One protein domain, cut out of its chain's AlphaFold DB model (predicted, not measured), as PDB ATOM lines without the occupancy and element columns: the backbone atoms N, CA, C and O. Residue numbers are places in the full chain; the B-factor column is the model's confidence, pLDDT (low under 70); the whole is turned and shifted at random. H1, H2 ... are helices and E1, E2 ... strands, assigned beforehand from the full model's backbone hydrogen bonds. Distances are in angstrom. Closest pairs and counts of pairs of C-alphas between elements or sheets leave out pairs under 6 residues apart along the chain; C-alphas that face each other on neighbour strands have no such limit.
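What this domain is: This is residues 35 to 40 and 48 to 110 of the 110 residues of an uncharacterized protein of Streptomyces sp. AmelKG-D3 (UniProt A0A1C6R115). Two long helices, H1 and H2, make a wide V in a flat model, coming nearest to each other where H1 ends and H2 begins, and a small two-stranded hairpin of E1 and E2 sits beside that corner, near the last turns of H1. Most of H2 sticks out as a free arm: residues 94 to 110, of which 94 to 107 belong to H2, stand free. The printed part has 69 residues, with two named helices and two named strands in the order H1, E1, E2, H2; the sheet, in the order E1 - E2, is antiparallel, and the class is mostly helix. The whole is loose, with a radius of gyration of the C-alphas of 15.7 A, and spans 47 by 40 by 15 A.

How they stand to each other: Residues 35 to 40 come first and hold no named element. After the cut comes H1, residues 50 to 66. E1, residues 70 to 73, and E2, residues 76 to 79, form a hairpin of antiparallel neighbour strands, with 143 degrees between their directions. N 70 and O 78 are within hydrogen-bond range at 2.9 A, and N 78 and O 70 at 2.8 A. The C-alphas of Pro 71 and Phe 77 face each other at 4.5 A. H1 and E1 are near each other, with 5 pairs of C-alphas within 10 A. The closest C-alphas of H1 and E2 are those of Trp 64 and Phe 77, 7.9 A apart. H2, residues 85 to 107, is close to H1 but not clearly touching it; their closest C-alphas, those of Arg 66 and Gln 89, are 7.4 A apart. The two helices run opposite ways at a steep tilt of 66 degrees. E1 and H2 are apart. In H1 and H2 every O i to N i+4 pair is within hydrogen-bond range.

Where its parts are: H1 begins with C-alpha 50 at (-23.642, 19.504, 30.193) and measures 24.2 A from first to last C-alpha. E1 runs from Leu 70 to Arg 73 over 9.7 A, and E2 from Val 76 to Leu 79 over 10.3 A. H2 begins with C-alpha 85 at (7.753, 22.698, 27.575) and ends with C-alpha 107 at (-1.339, -8.115, 32.904), 32.6 A away.

The domain as a whole: The C-alphas of Arg 73 and Ala 110, the two farthest apart, are 48.0 A from each other. Without the stretch that stands free, the body has 52 residues and spans 38 by 24 by 15 A. Residues 41 to 47 are not printed, and C-alphas 40 and 48 are 15.2 A apart across this cut. The links H1 to E1, E1 to E2 and E2 to H2 are tight. The mean pLDDT of the printed part is 84.7, and residues 40, 48 and 110 are under 70.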
ATOM      1  N   CYS A  35      -4.452  24.132  18.347       87.94
ATOM      2  CA  CYS A  35      -5.395  23.033  18.488       87.94
ATOM      3  C   CYS A  35      -6.721  23.522  19.073       87.94
ATOM      4  O   CYS A  35      -6.762  24.460  19.867       87.94
ATOM      5  N   ALA A  36      -7.808  22.869  18.667       86.50
ATOM      6  CA  ALA A  36      -9.147  23.070  19.205       86.50
ATOM      7  C   ALA A  36      -9.590  21.764  19.884       86.50
ATOM      8  O   ALA A  36     -10.180  20.900  19.230       86.50
ATOM      9  N   PRO A  37      -9.218  21.534  21.157       78.81
ATOM     10  CA  PRO A  37      -9.634  20.352  21.888       78.81
ATOM     11  C   PRO A  37     -11.145  20.223  21.994       78.81
ATOM     12  O   PRO A  37     -11.855  21.176  22.308       78.81
ATOM     13  N   GLY A  38     -11.618  18.996  21.832       75.81
ATOM     14  CA  GLY A  38     -13.009  18.652  22.043       75.81
ATOM     15  C   GLY A  38     -13.200  17.147  22.101       75.81
ATOM     16  O   GLY A  38     -12.279  16.366  21.844       75.81
ATOM     17  N   VAL A  39     -14.413  16.748  22.457       73.25
ATOM     18  CA  VAL A  39     -14.834  15.353  22.385       73.25
ATOM     19  C   VAL A  39     -15.069  15.006  20.915       73.25
ATOM     20  O   VAL A  39     -15.965  15.558  20.284       73.25
ATOM     21  N   SER A  40     -14.243  14.118  20.361       67.25
ATOM     22  CA  SER A  40     -14.351  13.661  18.969       67.25
ATOM     23  C   SER A  40     -15.178  12.382  18.814       67.25
ATOM     24  O   SER A  40     -15.708  12.127  17.735       67.25
ATOM     25  N   ARG A  48     -24.199  12.474  28.892       62.66
ATOM     26  CA  ARG A  48     -25.653  12.650  29.086       62.66
ATOM     27  C   ARG A  48     -26.035  14.023  29.643       62.66
ATOM     28  O   ARG A  48     -27.217  14.343  29.696       62.66
ATOM     29  N   ASN A  49     -25.056  14.806  30.093       74.25
ATOM     30  CA  ASN A  49     -25.255  16.054  30.822       74.25
ATOM     31  C   ASN A  49     -24.153  17.070  30.470       74.25
ATOM     32  O   ASN A  49     -22.980  16.706  30.381       74.25
ATOM     33  N   GLU A  50     -24.530  18.341  30.335       78.19
ATOM     34  CA  GLU A  50     -23.642  19.504  30.193       78.19
ATOM     35  C   GLU A  50     -22.512  19.520  31.238       78.19
ATOM     36  O   GLU A  50     -21.349  19.675  30.886       78.19
ATOM     37  N   ALA A  51     -22.799  19.192  32.502       81.44
ATOM     38  CA  ALA A  51     -21.786  19.115  33.557       81.44
ATOM     39  C   ALA A  51     -20.730  18.015  33.318       81.44
ATOM     40  O   ALA A  51     -19.565  18.148  33.706       81.44
ATOM     41  N   GLU A  52     -21.117  16.901  32.692       78.00
ATOM     42  CA  GLU A  52     -20.181  15.841  32.311       78.00
ATOM     43  C   GLU A  52     -19.326  16.280  31.120       78.00
ATOM     44  O   GLU A  52     -18.112  16.057  31.104       78.00
ATOM     45  N   TRP A  53     -19.956  16.966  30.167       77.88
ATOM     46  CA  TRP A  53     -19.297  17.560  29.013       77.88
ATOM     47  C   TRP A  53     -18.240  18.580  29.447       77.88
ATOM     48  O   TRP A  53     -17.073  18.445  29.081       77.88
ATOM     49  N   ASP A  54     -18.594  19.504  30.339       81.31
ATOM     50  CA  ASP A  54     -17.683  20.494  30.916       81.31
ATOM     51  C   ASP A  54     -16.529  19.839  31.666       81.31
ATOM     52  O   ASP A  54     -15.364  20.216  31.502       81.31
ATOM     53  N   ARG A  55     -16.810  18.799  32.460       81.69
ATOM     54  CA  ARG A  55     -15.774  18.059  33.187       81.69
ATOM     55  C   ARG A  55     -14.768  17.416  32.235       81.69
ATOM     56  O   ARG A  55     -13.560  17.453  32.507       81.69
ATOM     57  N   VAL A  56     -15.243  16.798  31.154       80.19
ATOM     58  CA  VAL A  56     -14.392  16.139  30.158       80.19
ATOM     59  C   VAL A  56     -13.609  17.173  29.358       80.19
ATOM     60  O   VAL A  56     -12.385  17.063  29.283       80.19
ATOM     61  N   THR A  57     -14.262  18.219  28.861       80.06
ATOM     62  CA  THR A  57     -13.623  19.324  28.139       80.06
ATOM     63  C   THR A  57     -12.557  20.002  28.998       80.06
ATOM     64  O   THR A  57     -11.419  20.161  28.554       80.06
ATOM     65  N   ALA A  58     -12.839  20.275  30.276       83.31
ATOM     66  CA  ALA A  58     -11.858  20.827  31.208       83.31
ATOM     67  C   ALA A  58     -10.683  19.867  31.457       83.31
ATOM     68  O   ALA A  58      -9.537  20.300  31.599       83.31
ATOM     69  N   LYS A  59     -10.927  18.551  31.509       82.75
ATOM     70  CA  LYS A  59      -9.856  17.549  31.633       82.75
ATOM     71  C   LYS A  59      -8.968  17.525  30.387       82.75
ATOM     72  O   LYS A  59      -7.749  17.458  30.537       82.75
ATOM     73  N   ILE A  60      -9.562  17.602  29.196       82.38
ATOM     74  CA  ILE A  60      -8.836  17.669  27.925       82.38
ATOM     75  C   ILE A  60      -8.007  18.957  27.879       82.38
ATOM     76  O   ILE A  60      -6.797  18.883  27.682       82.38
ATOM     77  N   ALA A  61      -8.614  20.114  28.161       84.25
ATOM     78  CA  ALA A  61      -7.943  21.415  28.195       84.25
ATOM     79  C   ALA A  61      -6.735  21.431  29.148       84.25
ATOM     80  O   ALA A  61      -5.649  21.861  28.767       84.25
ATOM     81  N   ARG A  62      -6.874  20.875  30.361       85.69
ATOM     82  CA  ARG A  62      -5.739  20.720  31.292       85.69
ATOM     83  C   ARG A  62      -4.622  19.844  30.724       85.69
ATOM     84  O   ARG A  62      -3.455  20.095  31.010       85.69
ATOM     85  N   GLY A  63      -4.962  18.816  29.946       85.75
ATOM     86  CA  GLY A  63      -3.989  17.980  29.243       85.75
ATOM     87  C   GLY A  63      -3.157  18.782  28.244       85.75
ATOM     88  O   GLY A  63      -1.934  18.682  28.257       85.75
ATOM     89  N   TRP A  64      -3.803  19.636  27.449       88.25
ATOM     90  CA  TRP A  64      -3.117  20.530  26.512       88.25
ATOM     91  C   TRP A  64      -2.266  21.578  27.222       88.25
ATOM     92  O   TRP A  64      -1.109  21.765  26.854       88.25
ATOM     93  N   GLY A  65      -2.776  22.177  28.302       88.19
ATOM     94  CA  GLY A  65      -2.003  23.108  29.127       88.19
ATOM     95  C   GLY A  65      -0.695  22.502  29.645       88.19
ATOM     96  O   GLY A  65       0.351  23.142  29.594       88.19
ATOM     97  N   ARG A  66      -0.714  21.225  30.056       87.62
ATOM     98  CA  ARG A  66       0.508  20.510  30.467       87.62
ATOM     99  C   ARG A  66       1.522  20.356  29.344       87.62
ATOM    100  O   ARG A  66       2.699  20.329  29.645       87.62
ATOM    101  N   LEU A  67       1.094  20.284  28.085       88.62
ATOM    102  CA  LEU A  67       1.984  20.237  26.920       88.62
ATOM    103  C   LEU A  67       2.559  21.614  26.535       88.62
ATOM    104  O   LEU A  67       3.290  21.712  25.553       88.62
ATOM    105  N   GLY A  68       2.229  22.674  27.280       91.06
ATOM    106  CA  GLY A  68       2.690  24.040  27.017       91.06
ATOM    107  C   GLY A  68       1.764  24.856  26.118       91.06
ATOM    108  O   GLY A  68       2.131  25.959  25.717       91.06
ATOM    109  N   PHE A  69       0.577  24.340  25.793       92.81
ATOM    110  CA  PHE A  69      -0.433  25.109  25.080       92.81
ATOM    111  C   PHE A  69      -1.051  26.173  25.989       92.81
ATOM    112  O   PHE A  69      -1.420  25.895  27.132       92.81
ATOM    113  N   LEU A  70      -1.226  27.376  25.455       91.62
ATOM    114  CA  LEU A  70      -1.872  28.490  26.136       91.62
ATOM    115  C   LEU A  70      -3.254  28.751  25.524       91.62
ATOM    116  O   LEU A  70      -3.403  28.630  24.305       91.62
ATOM    117  N   PRO A  71      -4.270  29.103  26.333       91.00
ATOM    118  CA  PRO A  71      -5.566  29.505  25.804       91.00
ATOM    119  C   PRO A  71      -5.413  30.785  24.974       91.00
ATOM    120  O   PRO A  71      -4.711  31.710  25.384       91.00
ATOM    121  N   TYR A  72      -6.065  30.837  23.811       89.19
ATOM    122  CA  TYR A  72      -6.055  32.010  22.936       89.19
ATOM    123  C   TYR A  72      -7.440  32.651  22.830       89.19
ATOM    124  O   TYR A  72      -7.635  33.776  23.285       89.19
ATOM    125  N   ARG A  73      -8.411  31.938  22.247       89.06
ATOM    126  CA  ARG A  73      -9.793  32.408  22.087       89.06
ATOM    127  C   ARG A  73     -10.733  31.215  21.947       89.06
ATOM    128  O   ARG A  73     -10.399  30.262  21.247       89.06
ATOM    129  N   ASP A  74     -11.902  31.288  22.577       85.81
ATOM    130  CA  ASP A  74     -12.910  30.222  22.568       85.81
ATOM    131  C   ASP A  74     -12.302  28.883  23.029       85.81
ATOM    132  O   ASP A  74     -11.735  28.810  24.120       85.81
ATOM    133  N   ASN A  75     -12.376  27.827  22.212       85.12
ATOM    134  CA  ASN A  75     -11.734  26.544  22.499       85.12
ATOM    135  C   ASN A  75     -10.341  26.396  21.866       85.12
ATOM    136  O   ASN A  75      -9.804  25.292  21.872       85.12
ATOM    137  N   VAL A  76      -9.768  27.461  21.299       90.44
ATOM    138  CA  VAL A  76      -8.484  27.406  20.597       90.44
ATOM    139  C   VAL A  76      -7.339  27.644  21.568       90.44
ATOM    140  O   VAL A  76      -7.287  28.648  22.285       90.44
ATOM    141  N   PHE A  77      -6.374  26.734  21.523       92.31
ATOM    142  CA  PHE A  77      -5.126  26.813  22.255       92.31
ATOM    143  C   PHE A  77      -3.957  26.918  21.281       92.31
ATOM    144  O   PHE A  77      -3.966  26.300  20.215       92.31
ATOM    145  N   VAL A  78      -2.928  27.670  21.664       93.50
ATOM    146  CA  VAL A  78      -1.743  27.912  20.839       93.50
ATOM    147  C   VAL A  78      -0.488  27.508  21.599       93.50
ATOM    148  O   VAL A  78      -0.329  27.809  22.781       93.50
ATOM    149  N   LEU A  79       0.417  26.833  20.905       92.62
ATOM    150  CA  LEU A  79       1.751  26.498  21.367       92.62
ATOM    151  C   LEU A  79       2.777  27.272  20.532       92.62
ATOM    152  O   LEU A  79       2.746  27.240  19.296       92.62
ATOM    153  N   SER A  80       3.710  27.937  21.219       87.00
ATOM    154  CA  SER A  80       4.892  28.506  20.571       87.00
ATOM    155  C   SER A  80       5.862  27.384  20.176       87.00
ATOM    156  O   SER A  80       6.246  26.604  21.052       87.00
ATOM    157  N   PRO A  81       6.332  27.321  18.917       82.62
ATOM    158  CA  PRO A  81       7.311  26.326  18.478       82.62
ATOM    159  C   PRO A  81       8.673  26.437  19.170       82.62
ATOM    160  O   PRO A  81       9.454  25.492  19.148       82.62
ATOM    161  N   THR A  82       8.967  27.584  19.786       85.06
ATOM    162  CA  THR A  82      10.198  27.810  20.559       85.06
ATOM    163  C   THR A  82      10.061  27.401  22.028       85.06
ATOM    164  O   THR A  82      11.004  27.561  22.798       85.06
ATOM    165  N   SER A  83       8.886  26.922  22.448       83.81
ATOM    166  CA  SER A  83       8.647  26.478  23.820       83.81
ATOM    167  C   SER A  83       9.322  25.132  24.083       83.81
ATOM    168  O   SER A  83       9.007  24.133  23.436       83.81
ATOM    169  N   LEU A  84      10.192  25.086  25.094       87.62
ATOM    170  CA  LEU A  84      10.836  23.848  25.548       87.62
ATOM    171  C   LEU A  84       9.877  22.926  26.319       87.62
ATOM    172  O   LEU A  84      10.134  21.730  26.441       87.62
ATOM    173  N   VAL A  85       8.734  23.453  26.779       89.94
ATOM    174  CA  VAL A  85       7.753  22.698  27.575       89.94
ATOM    175  C   VAL A  85       7.273  21.457  26.825       89.94
ATOM    176  O   VAL A  85       7.166  20.387  27.418       89.94
ATOM    177  N   LEU A  86       7.035  21.558  25.512       88.88
ATOM    178  CA  LEU A  86       6.605  20.406  24.720       88.88
ATOM    179  C   LEU A  86       7.667  19.299  24.719       88.88
ATOM    180  O   LEU A  86       7.327  18.124  24.850       88.88
ATOM    181  N   GLU A  87       8.943  19.652  24.563       89.81
ATOM    182  CA  GLU A  87      10.036  18.682  24.519       89.81
ATOM    183  C   GLU A  87      10.229  17.982  25.870       89.81
ATOM    184  O   GLU A  87      10.290  16.750  25.931       89.81
ATOM    185  N   GLU A  88      10.235  18.747  26.961       92.19
ATOM    186  CA  GLU A  88      10.344  18.219  28.322       92.19
ATOM    187  C   GLU A  88       9.187  17.267  28.654       92.19
ATOM    188  O   GLU A  88       9.389  16.152  29.153       92.19
ATOM    189  N   GLN A  89       7.962  17.681  28.331       91.62
ATOM    190  CA  GLN A  89       6.750  16.911  28.600       91.62
ATOM    191  C   GLN A  89       6.662  15.681  27.709       91.62
ATOM    192  O   GLN A  89       6.278  14.610  28.176       91.62
ATOM    193  N   ARG A  90       7.117  15.771  26.457       90.19
ATOM    194  CA  ARG A  90       7.288  14.610  25.581       90.19
ATOM    195  C   ARG A  90       8.254  13.592  26.187       90.19
ATOM    196  O   ARG A  90       7.959  12.399  26.178       90.19
ATOM    197  N   GLY A  91       9.363  14.036  26.777       92.06
ATOM    198  CA  GLY A  91      10.279  13.158  27.511       92.06
ATOM    199  C   GLY A  91       9.594  12.413  28.667       92.06
ATOM    200  O   GLY A  91       9.783  11.205  28.829       92.06
ATOM    201  N   GLN A  92       8.753  13.106  29.441       92.06
ATOM    202  CA  GLN A  92       7.957  12.501  30.519       92.06
ATOM    203  C   GLN A  92       6.915  11.507  29.980       92.06
ATOM    204  O   GLN A  92       6.790  10.393  30.488       92.06
ATOM    205  N   LEU A  93       6.208  11.880  28.914       91.06
ATOM    206  CA  LEU A  93       5.188  11.059  28.262       91.06
ATOM    207  C   LEU A  93       5.767   9.782  27.645       91.06
ATOM    208  O   LEU A  93       5.142   8.728  27.736       91.06
ATOM    209  N   ARG A  94       6.983   9.837  27.092       91.38
ATOM    210  CA  ARG A  94       7.707   8.648  26.614       91.38
ATOM    211  C   ARG A  94       8.047   7.681  27.741       91.38
ATOM    212  O   ARG A  94       7.862   6.481  27.573       91.38
ATOM    213  N   ARG A  95       8.491   8.176  28.902       92.31
ATOM    214  CA  ARG A  95       8.695   7.311  30.080       92.31
ATOM    215  C   ARG A  95       7.385   6.661  30.511       92.31
ATOM    216  O   ARG A  95       7.333   5.450  30.700       92.31
ATOM    217  N   ARG A  96       6.305   7.446  30.548       88.94
ATOM    218  CA  ARG A  96       4.973   6.931  30.874       88.94
ATOM    219  C   ARG A  96       4.487   5.877  29.876       88.94
ATOM    220  O   ARG A  96       3.837   4.921  30.284       88.94
ATOM    221  N   LEU A  97       4.809   6.021  28.590       88.81
ATOM    222  CA  LEU A  97       4.504   5.019  27.569       88.81
ATOM    223  C   LEU A  97       5.180   3.677  27.876       88.81
ATOM    224  O   LEU A  97       4.530   2.638  27.798       88.81
ATOM    225  N   VAL A  98       6.459   3.702  28.262       90.56
ATOM    226  CA  VAL A  98       7.206   2.493  28.646       90.56
ATOM    227  C   VAL A  98       6.570   1.828  29.869       90.56
ATOM    228  O   VAL A  98       6.338   0.621  29.854       90.56
ATOM    229  N   GLU A  99       6.218   2.606  30.895       89.12
ATOM    230  CA  GLU A  99       5.523   2.099  32.088       89.12
ATOM    231  C   GLU A  99       4.177   1.445  31.742       89.12
ATOM    232  O   GLU A  99       3.866   0.361  32.232       89.12
ATOM    233  N   LEU A 100       3.384   2.084  30.874       85.44
ATOM    234  CA  LEU A 100       2.110   1.540  30.404       85.44
ATOM    235  C   LEU A 100       2.311   0.223  29.642       85.44
ATOM    236  O   LEU A 100       1.569  -0.731  29.875       85.44
ATOM    237  N   GLY A 101       3.327   0.150  28.779       85.25
ATOM    238  CA  GLY A 101       3.671  -1.068  28.045       85.25
ATOM    239  C   GLY A 101       4.104  -2.215  28.966       85.25
ATOM    240  O   GLY A 101       3.680  -3.355  28.768       85.25
ATOM    241  N   ALA A 102       4.886  -1.917  30.006       86.94
ATOM    242  CA  ALA A 102       5.304  -2.901  31.003       86.94
ATOM    243  C   ALA A 102       4.116  -3.420  31.829       86.94
ATOM    244  O   ALA A 102       3.950  -4.630  31.973       86.94
ATOM    245  N   ALA A 103       3.254  -2.516  32.311       84.56
ATOM    246  CA  ALA A 103       2.059  -2.879  33.070       84.56
ATOM    247  C   ALA A 103       1.101  -3.756  32.250       84.56
ATOM    248  O   ALA A 103       0.559  -4.733  32.764       84.56
ATOM    249  N   TRP A 104       0.924  -3.441  30.965       80.44
ATOM    250  CA  TRP A 104       0.109  -4.253  30.066       80.44
ATOM    251  C   TRP A 104       0.732  -5.626  29.800       80.44
ATOM    252  O   TRP A 104       0.046  -6.636  29.909       80.44
ATOM    253  N   SER A 105       2.039  -5.682  29.532       81.88
ATOM    254  CA  SER A 105       2.745  -6.953  29.318       81.88
ATOM    255  C   SER A 105       2.674  -7.870  30.540       81.88
ATOM    256  O   SER A 105       2.595  -9.083  30.388       81.88
ATOM    257  N   ALA A 106       2.698  -7.302  31.749       84.19
ATOM    258  CA  ALA A 106       2.513  -8.056  32.984       84.19
ATOM    259  C   ALA A 106       1.073  -8.572  33.127       84.19
ATOM    260  O   ALA A 106       0.881  -9.742  33.438       84.19
ATOM    261  N   ALA A 107       0.073  -7.732  32.843       80.81
ATOM    262  CA  ALA A 107      -1.339  -8.115  32.904       80.81
ATOM    263  C   ALA A 107      -1.732  -9.163  31.850       80.81
ATOM    264  O   ALA A 107      -2.578  -9.998  32.122       80.81
ATOM    265  N   ALA A 108      -1.115  -9.143  30.666       75.38
ATOM    266  CA  ALA A 108      -1.359 -10.126  29.608       75.38
ATOM    267  C   ALA A 108      -0.710 -11.500  29.873       75.38
ATOM    268  O   ALA A 108      -0.975 -12.451  29.143       75.38
ATOM    269  N   ARG A 109       0.181 -11.598  30.870       70.56
ATOM    270  CA  ARG A 109       0.865 -12.838  31.281       70.56
ATOM    271  C   ARG A 109       0.286 -13.461  32.557       70.56
ATOM    272  O   ARG A 109       0.755 -14.529  32.942       70.56
ATOM    273  N   ALA A 110      -0.639 -12.770  33.219       58.91
ATOM    274  CA  ALA A 110      -1.341 -13.222  34.419       58.91
ATOM    275  C   ALA A 110      -2.679 -13.862  34.036       58.91
ATOM    276  O   ALA A 110      -3.081 -14.808  34.745       58.91
TER     277      ALA A 110